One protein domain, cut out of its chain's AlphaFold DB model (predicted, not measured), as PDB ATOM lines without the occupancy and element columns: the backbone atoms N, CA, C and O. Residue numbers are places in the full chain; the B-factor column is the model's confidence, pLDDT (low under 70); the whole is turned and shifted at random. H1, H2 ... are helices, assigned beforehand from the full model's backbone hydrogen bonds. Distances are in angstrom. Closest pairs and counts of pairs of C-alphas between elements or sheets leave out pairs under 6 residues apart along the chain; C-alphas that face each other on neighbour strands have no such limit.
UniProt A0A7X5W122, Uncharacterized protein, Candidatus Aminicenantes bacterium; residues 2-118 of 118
ATOM      1  N   ASN A   2     111.899  57.435 115.365       62.06
ATOM      2  CA  ASN A   2     111.989  58.667 116.173       62.06
ATOM      3  C   ASN A   2     113.358  59.382 116.186       62.06
ATOM      4  O   ASN A   2     113.383  60.607 116.225       62.06
ATOM      5  N   GLU A   3     114.492  58.675 116.115       63.91
ATOM      6  CA  GLU A   3     115.820  59.320 116.206       63.91
ATOM      7  C   GLU A   3     116.190  60.151 114.969       63.91
ATOM      8  O   GLU A   3     116.742  61.244 115.094       63.91
ATOM      9  N   THR A   4     115.850  59.676 113.768       68.94
ATOM     10  CA  THR A   4     116.096  60.412 112.518       68.94
ATOM     11  C   THR A   4     115.277  61.697 112.469       68.94
ATOM     12  O   THR A   4     115.801  62.750 112.114       68.94
ATOM     13  N   TYR A   5     114.007  61.633 112.877       61.84
ATOM     14  CA  TYR A   5     113.133  62.802 112.932       61.84
ATOM     15  C   TYR A   5     113.592  63.805 113.997       61.84
ATOM     16  O   TYR A   5     113.661  65.000 113.722       61.84
ATOM     17  N   ALA A   6     113.997  63.327 115.178       70.94
ATOM     18  CA  ALA A   6     114.549  64.178 116.229       70.94
ATOM     19  C   ALA A   6     115.829  64.903 115.776       70.94
ATOM     20  O   ALA A   6     115.959  66.105 115.997       70.94
ATOM     21  N   ARG A   7     116.737  64.211 115.072       71.25
ATOM     22  CA  ARG A   7     117.932  64.831 114.475       71.25
ATOM     23  C   ARG A   7     117.595  65.858 113.398       71.25
ATOM     24  O   ARG A   7     118.224  66.909 113.368       71.25
ATOM     25  N   LEU A   8     116.631  65.570 112.522       64.19
ATOM     26  CA  LEU A   8     116.192  66.513 111.487       64.19
ATOM     27  C   LEU A   8     115.567  67.766 112.101       64.19
ATOM     28  O   LEU A   8     115.885  68.872 111.677       64.19
ATOM     29  N   LYS A   9     114.748  67.596 113.143       64.06
ATOM     30  CA  LYS A   9     114.164  68.703 113.901       64.06
ATOM     31  C   LYS A   9     115.251  69.564 114.547       64.06
ATOM     32  O   LYS A   9     115.295  70.762 114.315       64.06
ATOM     33  N   GLN A  10     116.198  68.942 115.248       68.56
ATOM     34  CA  GLN A  10     117.304  69.650 115.898       68.56
ATOM     35  C   GLN A  10     118.227  70.363 114.892       68.56
ATOM     36  O   GLN A  10     118.728  71.450 115.169       68.56
ATOM     37  N   ALA A  11     118.445  69.779 113.712       64.12
ATOM     38  CA  ALA A  11     119.186  70.425 112.633       64.12
ATOM     39  C   ALA A  11     118.422  71.630 112.055       64.12
ATOM     40  O   ALA A  11     119.024  72.681 111.853       64.12
ATOM     41  N   ALA A  12     117.108  71.517 111.841       62.22
ATOM     42  CA  ALA A  12     116.265  72.619 111.368       62.22
ATOM     43  C   ALA A  12     116.139  73.762 112.399       62.22
ATOM     44  O   ALA A  12     116.102  74.940 112.033       62.22
ATOM     45  N   ASP A  13     116.129  73.431 113.691       64.81
ATOM     46  CA  ASP A  13     116.067  74.407 114.783       64.81
ATOM     47  C   ASP A  13     117.365  75.227 114.900       64.81
ATOM     48  O   ASP A  13     117.320  76.420 115.212       64.81
ATOM     49  N   ASN A  14     118.510  74.614 114.585       65.75
ATOM     50  CA  ASN A  14     119.837  75.219 114.734       65.75
ATOM     51  C   ASN A  14     120.440  75.769 113.435       65.75
ATOM     52  O   ASN A  14     121.428  76.496 113.498       65.75
ATOM     53  N   THR A  15     119.886  75.429 112.268       61.50
ATOM     54  CA  THR A  15     120.347  75.978 110.987       61.50
ATOM     55  C   THR A  15     119.592  77.280 110.724       61.50
ATOM     56  O   THR A  15     118.391  77.226 110.446       61.50
ATOM     57  N   PRO A  16     120.231  78.460 110.829       63.12
ATOM     58  CA  PRO A  16     119.610  79.690 110.370       63.12
ATOM     59  C   PRO A  16     119.351  79.565 108.867       63.12
ATOM     60  O   PRO A  16     120.243  79.193 108.103       63.12
ATOM     61  N   TYR A  17     118.116  79.836 108.446       68.44
ATOM     62  CA  TYR A  17     117.814  79.949 107.022       68.44
ATOM     63  C   TYR A  17     118.681  81.054 106.411       68.44
ATOM     64  O   TYR A  17     118.975  82.047 107.080       68.44
ATOM     65  N   ASN A  18     119.108  80.866 105.156       79.69
ATOM     66  CA  ASN A  18     119.894  81.866 104.434       79.69
ATOM     67  C   ASN A  18     119.152  83.214 104.484       79.69
ATOM     68  O   ASN A  18     118.000  83.291 104.060       79.69
ATOM     69  N   ALA A  19     119.794  84.249 105.031       84.12
ATOM     70  CA  ALA A  19     119.193  85.569 105.194       84.12
ATOM     71  C   ALA A  19     118.759  86.180 103.854       84.12
ATOM     72  O   ALA A  19     117.729  86.840 103.811       84.12
ATOM     73  N   GLU A  20     119.501  85.900 102.780       86.88
ATOM     74  CA  GLU A  20     119.162  86.291 101.407       86.88
ATOM     75  C   GLU A  20     117.840  85.647 100.972       86.88
ATOM     76  O   GLU A  20     116.884  86.346 100.675       86.88
ATOM     77  N   PHE A  21     117.718  84.325 101.122       88.56
ATOM     78  CA  PHE A  21     116.484  83.596 100.809       88.56
ATOM     79  C   PHE A  21     115.273  84.075 101.628       88.56
ATOM     80  O   PHE A  21     114.140  84.078 101.153       88.56
ATOM     81  N   ILE A  22     115.493  84.464 102.887       89.81
ATOM     82  CA  ILE A  22     114.443  85.040 103.737       89.81
ATOM     83  C   ILE A  22     114.021  86.425 103.237       89.81
ATOM     84  O   ILE A  22     112.844  86.765 103.347       89.81
ATOM     85  N   ASP A  23     114.951  87.221 102.719       91.69
ATOM     86  CA  ASP A  23     114.643  88.519 102.122       91.69
ATOM     87  C   ASP A  23     113.896  88.354 100.793       91.69
ATOM     88  O   ASP A  23     112.863  88.993 100.590       91.69
ATOM     89  N   ASP A  24     114.317  87.401  99.958       93.56
ATOM     90  CA  ASP A  24     113.620  87.045  98.719       93.56
ATOM     91  C   ASP A  24     112.166  86.652  98.996       93.56
ATOM     92  O   ASP A  24     111.246  87.149  98.350       93.56
ATOM     93  N   LEU A  25     111.924  85.829 100.026       94.44
ATOM     94  CA  LEU A  25     110.572  85.458 100.450       94.44
ATOM     95  C   LEU A  25     109.719  86.664 100.857       94.44
ATOM     96  O   LEU A  25     108.518  86.678 100.585       94.44
ATOM     97  N   LYS A  26     110.302  87.668 101.515       93.88
ATOM     98  CA  LYS A  26     109.575  88.873 101.943       93.88
ATOM     99  C   LYS A  26     109.242  89.792 100.771       93.88
ATOM    100  O   LYS A  26     108.184  90.416 100.779       93.88
ATOM    101  N   ASN A  27     110.130  89.852  99.780       95.12
ATOM    102  CA  ASN A  27     110.013  90.732  98.618       95.12
ATOM    103  C   ASN A  27     109.319  90.070  97.413       95.12
ATOM    104  O   ASN A  27     109.035  90.747  96.425       95.12
ATOM    105  N   TYR A  28     109.029  88.770  97.490       96.31
ATOM    106  CA  TYR A  28     108.385  88.001  96.431       96.31
ATOM    107  C   TYR A  28     106.989  88.538  96.058       96.31
ATOM    108  O   TYR A  28     106.181  88.901  96.920       96.31
ATOM    109  N   ASP A  29     106.662  88.544  94.760       96.50
ATOM    110  CA  ASP A  29     105.362  89.004  94.258       96.50
ATOM    111  C   ASP A  29     104.285  87.912  94.361       96.50
ATOM    112  O   ASP A  29     103.877  87.268  93.389       96.50
ATOM    113  N   TYR A  30     103.777  87.729  95.581       96.62
ATOM    114  CA  TYR A  30     102.692  86.787  95.868       96.62
ATOM    115  C   TYR A  30     101.426  87.065  95.053       96.62
ATOM    116  O   TYR A  30     100.693  86.134  94.734       96.62
ATOM    117  N   LYS A  31     101.130  88.333  94.749       95.62
ATOM    118  CA  LYS A  31      99.892  88.681  94.047       95.62
ATOM    119  C   LYS A  31      99.954  88.177  92.610       95.62
ATOM    120  O   LYS A  31      99.032  87.495  92.170       95.62
ATOM    121  N   ASN A  32     101.056  88.463  91.920       96.00
ATOM    122  CA  ASN A  32     101.253  87.994  90.558       96.00
ATOM    123  C   ASN A  32     101.230  86.461  90.486       96.00
ATOM    124  O   ASN A  32     100.546  85.913  89.622       96.00
ATOM    125  N   LEU A  33     101.889  85.755  91.417       95.56
ATOM    126  CA  LEU A  33     101.826  84.288  91.450       95.56
ATOM    127  C   LEU A  33     100.389  83.778  91.611       95.56
ATOM    128  O   LEU A  33      99.961  82.900  90.864       95.56
ATOM    129  N   GLN A  34      99.637  84.322  92.572       96.12
ATOM    130  CA  GLN A  34      98.258  83.900  92.815       96.12
ATOM    131  C   GLN A  34      97.396  84.041  91.551       96.12
ATOM    132  O   GLN A  34      96.691  83.104  91.180       96.12
ATOM    133  N   GLU A  35      97.458  85.205  90.901       95.19
ATOM    134  CA  GLU A  35      96.638  85.534  89.734       95.19
ATOM    135  C   GLU A  35      97.031  84.696  88.511       95.19
ATOM    136  O   GLU A  35      96.169  84.140  87.834       95.19
ATOM    137  N   THR A  36      98.332  84.563  88.247       95.69
ATOM    138  CA  THR A  36      98.840  83.856  87.061       95.69
ATOM    139  C   THR A  36      98.713  82.340  87.159       95.69
ATOM    140  O   THR A  36      98.420  81.691  86.156       95.69
ATOM    141  N   ALA A  37      98.892  81.765  88.351       93.31
ATOM    142  CA  ALA A  37      98.757  80.328  88.570       93.31
ATOM    143  C   ALA A  37      97.331  79.904  88.971       93.31
ATOM    144  O   ALA A  37      97.077  78.708  89.124       93.31
ATOM    145  N   GLY A  38      96.399  80.854  89.128       93.88
ATOM    146  CA  GLY A  38      95.001  80.578  89.477       93.88
ATOM    147  C   GLY A  38      94.849  79.882  90.832       93.88
ATOM    148  O   GLY A  38      94.064  78.943  90.958       93.88
ATOM    149  N   LEU A  39      95.642  80.295  91.824       95.81
ATOM    150  CA  LEU A  39      95.670  79.664  93.146       95.81
ATOM    151  C   LEU A  39      94.444  80.068  93.972       95.81
ATOM    152  O   LEU A  39      94.001  81.217  93.912       95.81
ATOM    153  N   ASP A  40      93.922  79.136  94.776       97.12
ATOM    154  CA  ASP A  40      92.814  79.423  95.692       97.12
ATOM    155  C   ASP A  40      93.204  80.534  96.677       97.12
ATOM    156  O   ASP A  40      94.185  80.405  97.413       97.12
ATOM    157  N   GLU A  41      92.429  81.623  96.696       95.75
ATOM    158  CA  GLU A  41      92.749  82.830  97.466       95.75
ATOM    159  C   GLU A  41      92.841  82.545  98.969       95.75
ATOM    160  O   GLU A  41      93.762  83.023  99.631       95.75
ATOM    161  N   GLY A  42      91.924  81.741  99.512       96.06
ATOM    162  CA  GLY A  42      91.876  81.457 100.944       96.06
ATOM    163  C   GLY A  42      93.102  80.677 101.411       96.06
ATOM    164  O   GLY A  42      93.766  81.061 102.375       96.06
ATOM    165  N   ILE A  43      93.441  79.605 100.696       96.50
ATOM    166  CA  ILE A  43      94.603  78.769 101.020       96.50
ATOM    167  C   ILE A  43      95.902  79.528 100.750       96.50
ATOM    168  O   ILE A  43      96.847  79.445 101.540       96.50
ATOM    169  N   PHE A  44      95.967  80.287  99.657       97.62
ATOM    170  CA  PHE A  44      97.173  81.025  99.305       97.62
ATOM    171  C   PHE A  44      97.431  82.211 100.244       97.62
ATOM    172  O   PHE A  44      98.585  82.488 100.576       97.62
ATOM    173  N   ALA A  45      96.382  82.851 100.772       97.25
ATOM    174  CA  ALA A  45      96.511  83.857 101.821       97.25
ATOM    175  C   ALA A  45      97.166  83.287 103.092       97.25
ATOM    176  O   ALA A  45      98.020  83.947 103.687       97.25
ATOM    177  N   GLU A  46      96.841  82.047 103.480       97.44
ATOM    178  CA  GLU A  46      97.523  81.372 104.592       97.44
ATOM    179  C   GLU A  46      99.009  81.154 104.299       97.44
ATOM    180  O   GLU A  46      99.839  81.397 105.171       97.44
ATOM    181  N   VAL A  47      99.364  80.718 103.085       97.50
ATOM    182  CA  VAL A  47     100.771  80.534 102.682       97.50
ATOM    183  C   VAL A  47     101.525  81.857 102.756       97.50
ATOM    184  O   VAL A  47     102.583  81.933 103.386       97.50
ATOM    185  N   LYS A  48     100.953  82.912 102.170       97.44
ATOM    186  CA  LYS A  48     101.514  84.265 102.186       97.44
ATOM    187  C   LYS A  48     101.746  84.761 103.612       97.44
ATOM    188  O   LYS A  48     102.783  85.359 103.872       97.44
ATOM    189  N   MET A  49     100.826  84.493 104.539       97.25
ATOM    190  CA  MET A  49     100.951  84.915 105.937       97.25
ATOM    191  C   MET A  49     102.218  84.372 106.614       97.25
ATOM    192  O   MET A  49     102.805  85.064 107.444       97.25
ATOM    193  N   TYR A  50     102.667  83.169 106.253       96.75
ATOM    194  CA  TYR A  50     103.937  82.635 106.741       96.75
ATOM    195  C   TYR A  50     105.121  83.161 105.928       96.75
ATOM    196  O   TYR A  50     106.060  83.741 106.476       96.75
ATOM    197  N   LEU A  51     105.079  82.980 104.608       95.75
ATOM    198  CA  LEU A  51     106.248  83.190 103.758       95.75
ATOM    199  C   LEU A  51     106.619  84.665 103.592       95.75
ATOM    200  O   LEU A  51     107.800  84.990 103.675       95.75
ATOM    201  N   ALA A  52     105.645  85.575 103.498       95.62
ATOM    202  CA  ALA A  52     105.920  87.014 103.416       95.62
ATOM    203  C   ALA A  52     106.534  87.584 104.708       95.62
ATOM    204  O   ALA A  52     107.056  88.693 104.707       95.62
ATOM    205  N   ASN A  53     106.497  86.829 105.813       93.75
ATOM    206  CA  ASN A  53     107.185  87.164 107.061       93.75
ATOM    207  C   ASN A  53     108.541  86.446 107.206       93.75
ATOM    208  O   ASN A  53     109.250  86.659 108.192       93.75
ATOM    209  N   GLY A  54     108.925  85.605 106.240       89.69
ATOM    210  CA  GLY A  54     110.084  84.718 106.337       89.69
ATOM    211  C   GLY A  54     109.878  83.536 107.292       89.69
ATOM    212  O   GLY A  54     110.846  82.890 107.692       89.69
ATOM    213  N   ASP A  55     108.639  83.238 107.690       91.75
ATOM    214  CA  ASP A  55     108.333  82.199 108.675       91.75
ATOM    215  C   ASP A  55     108.218  80.807 108.035       91.75
ATOM    216  O   ASP A  55     107.156  80.186 107.957       91.75
ATOM    217  N   ILE A  56     109.356  80.286 107.580       90.44
ATOM    218  CA  ILE A  56     109.443  78.939 107.000       90.44
ATOM    219  C   ILE A  56     109.099  77.869 108.052       90.44
ATOM    220  O   ILE A  56     108.500  76.837 107.738       90.44
ATOM    221  N   ARG A  57     109.446  78.107 109.323       88.94
ATOM    222  CA  ARG A  57     109.157  77.167 110.418       88.94
ATOM    223  C   ARG A  57     107.659  77.052 110.662       88.94
ATOM    224  O   ARG A  57     107.175  75.936 110.843       88.94
ATOM    225  N   GLY A  58     106.932  78.164 110.608       91.06
ATOM    226  CA  GLY A  58     105.479  78.198 110.707       91.06
ATOM    227  C   GLY A  58     104.792  77.383 109.613       91.06
ATOM    228  O   GLY A  58     103.858  76.642 109.916       91.06
ATOM    229  N   VAL A  59     105.311  77.395 108.377       94.00
ATOM    230  CA  VAL A  59     104.815  76.519 107.295       94.00
ATOM    231  C   VAL A  59     104.931  75.044 107.679       94.00
ATOM    232  O   VAL A  59     103.947  74.306 107.609       94.00
ATOM    233  N   TYR A  60     106.111  74.601 108.121       91.44
ATOM    234  CA  TYR A  60     106.313  73.204 108.517       91.44
ATOM    235  C   TYR A  60     105.511  72.823 109.764       91.44
ATOM    236  O   TYR A  60     104.945  71.730 109.815       91.44
ATOM    237  N   ALA A  61     105.419  73.720 110.748       91.69
ATOM    238  CA  ALA A  61     104.611  73.515 111.945       91.69
ATOM    239  C   ALA A  61     103.125  73.352 111.593       91.69
ATOM    240  O   ALA A  61     102.466  72.450 112.110       91.69
ATOM    241  N   LYS A  62     102.613  74.161 110.660       94.56
ATOM    242  CA  LYS A  62     101.248  74.030 110.146       94.56
ATOM    243  C   LYS A  62     101.028  72.703 109.424       94.56
ATOM    244  O   LYS A  62     100.037  72.040 109.704       94.56
ATOM    245  N   ILE A  63     101.943  72.287 108.544       93.81
ATOM    246  CA  ILE A  63     101.848  70.988 107.851       93.81
ATOM    247  C   ILE A  63     101.811  69.835 108.860       93.81
ATOM    248  O   ILE A  63     101.020  68.904 108.701       93.81
ATOM    249  N   LEU A  64     102.636  69.900 109.910       92.12
ATOM    250  CA  LEU A  64     102.640  68.901 110.975       92.12
ATOM    251  C   LEU A  64     101.292  68.861 111.707       92.12
ATOM    252  O   LEU A  64     100.685  67.796 111.790       92.12
ATOM    253  N   ALA A  65     100.796  70.011 112.170       94.12
ATOM    254  CA  ALA A  65      99.517  70.107 112.871       94.12
ATOM    255  C   ALA A  65      98.336  69.631 112.002       94.12
ATOM    256  O   ALA A  65      97.450  68.911 112.466       94.12
ATOM    257  N   ASP A  66      98.337  69.989 110.718       95.75
ATOM    258  CA  ASP A  66      97.326  69.543 109.766       95.75
ATOM    259  C   ASP A  66      97.409  68.018 109.530       95.75
ATOM    260  O   ASP A  66      96.379  67.344 109.458       95.75
ATOM    261  N   THR A  67      98.617  67.445 109.498       94.25
ATOM    262  CA  THR A  67      98.830  65.988 109.407       94.25
ATOM    263  C   THR A  67      98.306  65.261 110.647       94.25
ATOM    264  O   THR A  67      97.620  64.246 110.526       94.25
ATOM    265  N   GLU A  68      98.566  65.784 111.845       95.12
ATOM    266  CA  GLU A  68      98.031  65.233 113.097       95.12
ATOM    267  C   GLU A  68      96.497  65.267 113.117       95.12
ATOM    268  O   GLU A  68      95.847  64.283 113.485       95.12
ATOM    269  N   LYS A  69      95.898  66.365 112.642       95.44
ATOM    270  CA  LYS A  69      94.444  66.479 112.482       95.44
ATOM    271  C   LYS A  69      93.896  65.432 111.512       95.44
ATOM    272  O   LYS A  69      92.883  64.802 111.809       95.44
ATOM    273  N   ILE A  70      94.557  65.225 110.375       97.06
ATOM    274  CA  ILE A  70      94.187  64.196 109.398       97.06
ATOM    275  C   ILE A  70      94.221  62.799 110.033       97.06
ATOM    276  O   ILE A  70      93.266  62.041 109.882       97.06
ATOM    277  N   LEU A  71      95.272  62.465 110.788       95.88
ATOM    278  CA  LEU A  71      95.378  61.178 111.487       95.88
ATOM    279  C   LEU A  71      94.252  60.987 112.516       95.88
ATOM    280  O   LEU A  71      93.678  59.900 112.625       95.88
ATOM    281  N   SER A  72      93.886  62.053 113.229       95.81
ATOM    282  CA  SER A  72      92.742  62.040 114.145       95.81
ATOM    283  C   SER A  72      91.427  61.753 113.408       95.81
ATOM    284  O   SER A  72      90.689  60.850 113.799       95.81
ATOM    285  N   LEU A  73      91.172  62.423 112.275       95.75
ATOM    286  CA  LEU A  73      89.988  62.186 111.430       95.75
ATOM    287  C   LEU A  73      89.978  60.795 110.779       95.75
ATOM    288  O   LEU A  73      88.914  60.243 110.508       95.75
ATOM    289  N   PHE A  74      91.150  60.206 110.547       95.81
ATOM    290  CA  PHE A  74      91.273  58.856 110.006       95.81
ATOM    291  C   PHE A  74      90.851  57.777 111.014       95.81
ATOM    292  O   PHE A  74      90.361  56.718 110.625       95.81
ATOM    293  N   THR A  75      91.001  58.045 112.312       95.12
ATOM    294  CA  THR A  75      90.703  57.091 113.394       95.12
ATOM    295  C   THR A  75      89.259  56.558 113.366       95.12
ATOM    296  O   THR A  75      89.099  55.334 113.341       95.12
ATOM    297  N   PRO A  76      88.196  57.391 113.324       93.25
ATOM    298  CA  PRO A  76      86.820  56.893 113.254       93.25
ATOM    299  C   PRO A  76      86.519  56.154 111.944       93.25
ATOM    300  O   PRO A  76      85.829  55.135 111.966       93.25
ATOM    301  N   VAL A  77      87.081  56.609 110.815       95.56
ATOM    302  CA  VAL A  77      86.934  55.932 109.516       95.56
ATOM    303  C   VAL A  77      87.512  54.523 109.585       95.56
ATOM    304  O   VAL A  77      86.845  53.554 109.220       95.56
ATOM    305  N   LYS A  78      88.731  54.400 110.117       96.44
ATOM    306  CA  LYS A  78      89.389  53.112 110.317       96.44
ATOM    307  C   LYS A  78      88.582  52.206 111.249       96.44
ATOM    308  O   LYS A  78      88.361  51.050 110.906       96.44
ATOM    309  N   ALA A  79      88.112  52.724 112.382       95.56
ATOM    310  CA  ALA A  79      87.334  51.944 113.342       95.56
ATOM    311  C   ALA A  79      86.028  51.396 112.737       95.56
ATOM    312  O   ALA A  79      85.651  50.259 113.018       95.56
ATOM    313  N   ALA A  80      85.350  52.173 111.883       95.94
ATOM    314  CA  ALA A  80      84.160  51.709 111.172       95.94
ATOM    315  C   ALA A  80      84.490  50.558 110.210       95.94
ATOM    316  O   ALA A  80      83.833  49.516 110.259       95.94
ATOM    317  N   VAL A  81      85.539  50.717 109.396       96.56
ATOM    318  CA  VAL A  81      85.984  49.701 108.430       96.56
ATOM    319  C   VAL A  81      86.433  48.418 109.131       96.56
ATOM    320  O   VAL A  81      86.007  47.334 108.739       96.56
ATOM    321  N   ASP A  82      87.228  48.529 110.198       97.56
ATOM    322  CA  ASP A  82      87.697  47.381 110.986       97.56
ATOM    323  C   ASP A  82      86.522  46.615 111.630       97.56
ATOM    324  O   ASP A  82      86.586  45.400 111.806       97.56
ATOM    325  N   ALA A  83      85.420  47.307 111.937       97.44
ATOM    326  CA  ALA A  83      84.181  46.713 112.438       97.44
ATOM    327  C   ALA A  83      83.254  46.168 111.328       97.44
ATOM    328  O   ALA A  83      82.125  45.769 111.624       97.44
ATOM    329  N   GLY A  84      83.681  46.183 110.060       97.25
ATOM    330  CA  GLY A  84      82.873  45.760 108.913       97.25
ATOM    331  C   GLY A  84      81.697  46.694 108.602       97.25
ATOM    332  O   GLY A  84      80.712  46.264 108.003       97.25
ATOM    333  N   LYS A  85      81.767  47.958 109.036       96.81
ATOM    334  CA  LYS A  85      80.737  48.983 108.826       96.81
ATOM    335  C   LYS A  85      81.223  50.041 107.844       96.81
ATOM    336  O   LYS A  85      82.417  50.305 107.718       96.81
ATOM    337  N   PHE A  86      80.276  50.709 107.193       95.50
ATOM    338  CA  PHE A  86      80.596  51.913 106.440       95.50
ATOM    339  C   PHE A  86      80.836  53.089 107.399       95.50
ATOM    340  O   PHE A  86      80.029  53.289 108.314       95.50
ATOM    341  N   PRO A  87      81.911  53.873 107.205       95.00
ATOM    342  CA  PRO A  87      82.060  55.156 107.881       95.00
ATOM    343  C   PRO A  87      80.932  56.102 107.462       95.00
ATOM    344  O   PRO A  87      80.328  55.936 106.396       95.00
ATOM    345  N   THR A  88      80.637  57.108 108.284       95.50
ATOM    346  CA  THR A  88      79.606  58.076 107.902       95.50
ATOM    347  C   THR A  88      80.092  58.928 106.728       95.50
ATOM    348  O   THR A  88      81.291  59.164 106.558       95.50
ATOM    349  N   LEU A  89      79.155  59.441 105.921       95.56
ATOM    350  CA  LEU A  89      79.493  60.381 104.846       95.56
ATOM    351  C   LEU A  89      80.222  61.618 105.388       95.56
ATOM    352  O   LEU A  89      81.133  62.117 104.736       95.56
ATOM    353  N   ALA A  90      79.858  62.074 106.588       95.25
ATOM    354  CA  ALA A  90      80.510  63.201 107.243       95.25
ATOM    355  C   ALA A  90      81.979  62.902 107.581       95.25
ATOM    356  O   ALA A  90      82.832  63.752 107.336       95.25
ATOM    357  N   ASP A  91      82.293  61.701 108.079       93.88
ATOM    358  CA  ASP A  91      83.673  61.311 108.404       93.88
ATOM    359  C   ASP A  91      84.557  61.321 107.153       93.88
ATOM    360  O   ASP A  91      85.629  61.928 107.141       93.88
ATOM    361  N   VAL A  92      84.077  60.700 106.071       95.62
ATOM    362  CA  VAL A  92      84.804  60.630 104.794       95.62
ATOM    363  C   VAL A  92      84.959  62.019 104.177       95.62
ATOM    364  O   VAL A  92      86.042  62.376 103.711       95.62
ATOM    365  N   TRP A  93      83.895  62.824 104.199       96.56
ATOM    366  CA  TRP A  93      83.905  64.186 103.672       96.56
ATOM    367  C   TRP A  93      84.899  65.084 104.414       96.56
ATOM    368  O   TRP A  93      85.717  65.755 103.785       96.56
ATOM    369  N   ASN A  94      84.877  65.064 105.748       96.38
ATOM    370  CA  ASN A  94      85.775  65.872 106.571       96.38
ATOM    371  C   ASN A  94      87.237  65.455 106.403       96.38
ATOM    372  O   ASN A  94      88.113  66.317 106.306       96.38
ATOM    373  N   LEU A  95      87.502  64.148 106.329       96.81
ATOM    374  CA  LEU A  95      88.836  63.619 106.068       96.81
ATOM    375  C   LEU A  95      89.362  64.084 104.701       96.81
ATOM    376  O   LEU A  95      90.485  64.580 104.615       96.81
ATOM    377  N   ASN A  96      88.547  63.974 103.648       97.19
ATOM    378  CA  ASN A  96      88.934  64.387 102.299       97.19
ATOM    379  C   ASN A  96      89.197  65.900 102.209       97.19
ATOM    380  O   ASN A  96      90.205  66.327 101.645       97.19
ATOM    381  N   GLN A  97      88.334  66.716 102.820       96.81
ATOM    382  CA  GLN A  97      88.550  68.162 102.880       96.81
ATOM    383  C   GLN A  97      89.861  68.520 103.590       96.81
ATOM    384  O   GLN A  97      90.609  69.363 103.095       96.81
ATOM    385  N   ALA A  98      90.158  67.873 104.724       96.69
ATOM    386  CA  ALA A  98      91.402  68.105 105.450       96.69
ATOM    387  C   ALA A  98      92.622  67.761 104.580       96.69
ATOM    388  O   ALA A  98      93.491  68.609 104.403       96.69
ATOM    389  N   PHE A  99      92.640  66.577 103.959       96.81
ATOM    390  CA  PHE A  99      93.711  66.177 103.041       96.81
ATOM    391  C   PHE A  99      93.892  67.154 101.877       96.81
ATOM    392  O   PHE A  99      95.011  67.591 101.613       96.81
ATOM    393  N   SER A 100      92.800  67.512 101.200       97.31
ATOM    394  CA  SER A 100      92.837  68.387 100.025       97.31
ATOM    395  C   SER A 100      93.406  69.763 100.370       97.31
ATOM    396  O   SER A 100      94.297  70.257  99.681       97.31
ATOM    397  N   ARG A 101      92.954  70.362 101.481       97.19
ATOM    398  CA  ARG A 101      93.449  71.666 101.941       97.19
ATOM    399  C   ARG A 101      94.927  71.621 102.324       97.19
ATOM    400  O   ARG A 101      95.680  72.507 101.928       97.19
ATOM    401  N   THR A 102      95.354  70.599 103.065       97.12
ATOM    402  CA  THR A 102      96.758  70.445 103.481       97.12
ATOM    403  C   THR A 102      97.683  70.221 102.292       97.12
ATOM    404  O   THR A 102      98.767  70.803 102.241       97.12
ATOM    405  N   LEU A 103      97.246  69.424 101.312       96.88
ATOM    406  CA  LEU A 103      98.000  69.191 100.085       96.88
ATOM    407  C   LEU A 103      98.178  70.488  99.289       96.88
ATOM    408  O   LEU A 103      99.305  70.811  98.921       96.88
ATOM    409  N   MET A 104      97.097  71.245  99.073       97.88
ATOM    410  CA  MET A 104      97.159  72.528  98.365       97.88
ATOM    411  C   MET A 104      98.067  73.528  99.086       97.88
ATOM    412  O   MET A 104      98.947  74.108  98.456       97.88
ATOM    413  N   PHE A 105      97.939  73.668 100.411       98.31
ATOM    414  CA  PHE A 105      98.816  74.538 101.203       98.31
ATOM    415  C   PHE A 105     100.300  74.187 101.010       98.31
ATOM    416  O   PHE A 105     101.120  75.063 100.729       98.31
ATOM    417  N   GLY A 106     100.649  72.899 101.113       96.88
ATOM    418  CA  GLY A 106     102.023  72.435 100.921       96.88
ATOM    419  C   GLY A 106     102.537  72.652  99.495       96.88
ATOM    420  O   GLY A 106     103.673  73.088  99.314       96.88
ATOM    421  N   GLN A 107     101.701  72.400  98.483       97.00
ATOM    422  CA  GLN A 107     102.042  72.630  97.076       97.00
ATOM    423  C   GLN A 107     102.289  74.109  96.783       97.00
ATOM    424  O   GLN A 107     103.259  74.447  96.110       97.00
ATOM    425  N   TYR A 108     101.447  74.992  97.312       97.81
ATOM    426  CA  TYR A 108     101.566  76.431  97.111       97.81
ATOM    427  C   TYR A 108     102.828  76.986  97.779       97.81
ATOM    428  O   TYR A 108     103.561  77.753  97.159       97.81
ATOM    429  N   ALA A 109     103.144  76.541  99.000       96.88
ATOM    430  CA  ALA A 109     104.401  76.901  99.653       96.88
ATOM    431  C   ALA A 109     105.624  76.396  98.863       96.88
ATOM    432  O   ALA A 109     106.574  77.143  98.637       96.88
ATOM    433  N   ALA A 110     105.582  75.148  98.385       95.56
ATOM    434  CA  ALA A 110     106.648  74.584  97.559       95.56
ATOM    435  C   ALA A 110     106.826  75.337  96.233       95.56
ATOM    436  O   ALA A 110     107.955  75.493  95.772       95.56
ATOM    437  N   ARG A 111     105.733  75.833  95.639       95.75
ATOM    438  CA  ARG A 111     105.774  76.632  94.414       95.75
ATOM    439  C   ARG A 111     106.532  77.943  94.619       95.75
ATOM    440  O   ARG A 111     107.413  78.237  93.822       95.75
ATOM    441  N   VAL A 112     106.259  78.667  95.706       96.06
ATOM    442  CA  VAL A 112     107.004  79.892  96.053       96.06
ATOM    443  C   VAL A 112     108.494  79.584  96.235       96.06
ATOM    444  O   VAL A 112     109.343  80.262  95.667       96.06
ATOM    445  N   PHE A 113     108.831  78.519  96.971       93.69
ATOM    446  CA  PHE A 113     110.232  78.121  97.157       93.69
ATOM    447  C   PHE A 113     110.941  77.750  95.854       93.69
ATOM    448  O   PHE A 113     112.151  77.937  95.750       93.69
ATOM    449  N   HIS A 114     110.212  77.184  94.896       92.62
ATOM    450  CA  HIS A 114     110.749  76.849  93.587       92.62
ATOM    451  C   HIS A 114     111.053  78.106  92.770       92.62
ATOM    452  O   HIS A 114     112.157  78.202  92.255       92.62
ATOM    453  N   GLU A 115     110.135  79.076  92.725       92.81
ATOM    454  CA  GLU A 115     110.311  80.308  91.941       92.81
ATOM    455  C   GLU A 115     111.361  81.268  92.508       92.81
ATOM    456  O   GLU A 115     111.893  82.078  91.767       92.81
ATOM    457  N   ILE A 116     111.682  81.178  93.802       88.56
ATOM    458  CA  ILE A 116     112.776  81.958  94.410       88.56
ATOM    459  C   ILE A 116     114.149  81.309  94.171       88.56
ATOM    460  O   ILE A 116     115.177  81.975  94.229       88.56
ATOM    461  N   LYS A 117     114.195  79.989  93.959       75.88
ATOM    462  CA  LYS A 117     115.454  79.265  93.730       75.88
ATOM    463  C   LYS A 117     115.936  79.299  92.278       75.88
ATOM    464  O   LYS A 117     117.079  78.897  92.051       75.88
ATOM    465  N   GLU A 118     115.071  79.671  91.339       53.84
ATOM    466  CA  GLU A 118     115.395  79.866  89.918       53.84
ATOM    467  C   GLU A 118     115.763  81.324  89.634       53.84
ATOM    468  O   GLU A 118     116.706  81.523  88.832       53.84
TER     469      GLU A 118
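This is residues 2 to 118 of the 118 residues of an uncharacterized protein of Candidatus Aminicenantes bacterium (UniProt A0A7X5W122). A long helical hairpin, H5 and H6, makes the longest axis; short helices H2, H3 and H4 gather toward the end away from its turn, and residues 2 to 11 of H1 stick out. Printed are 117 residues with six named helices, H1 to H6 in order, and no named strand: all helix. The whole is loose, radius of gyration of the C-alphas 17.5 A, spanning 55 by 40 by 20 A.

Find C-alpha 2 at (111.989, 58.667, 116.173); H1 runs from there to residue 14. Next come H2, residues 19 to 27, H3, 30 to 37, and H4, 41 to 51. H5, residues 56 to 82, is 38.5 A long; H6, residues 89 to 117, is 42.1 A long, ending at C-alpha 117, (115.454, 79.265, 93.730).

H1 touches no helix. Look at the closest C-alphas: Asp 24 and Ile 116, 6.7 A, where H2 touches H6; Val 47 and Ala 109, 6.0 A, where H4 touches H6 at a steep tilt of 50 degrees; Leu 73 and Leu 95, 5.7 A, in hairpin H5 and H6. Every O i to N i+4 pair is within hydrogen-bond range in H1, H2, H3 and H6, 6 of 7 in H4, 21 of 23 in H5.

The printed part has no cut and no long link. Residues 2 to 5, 8 to 17 and 118 have pLDDT under 70.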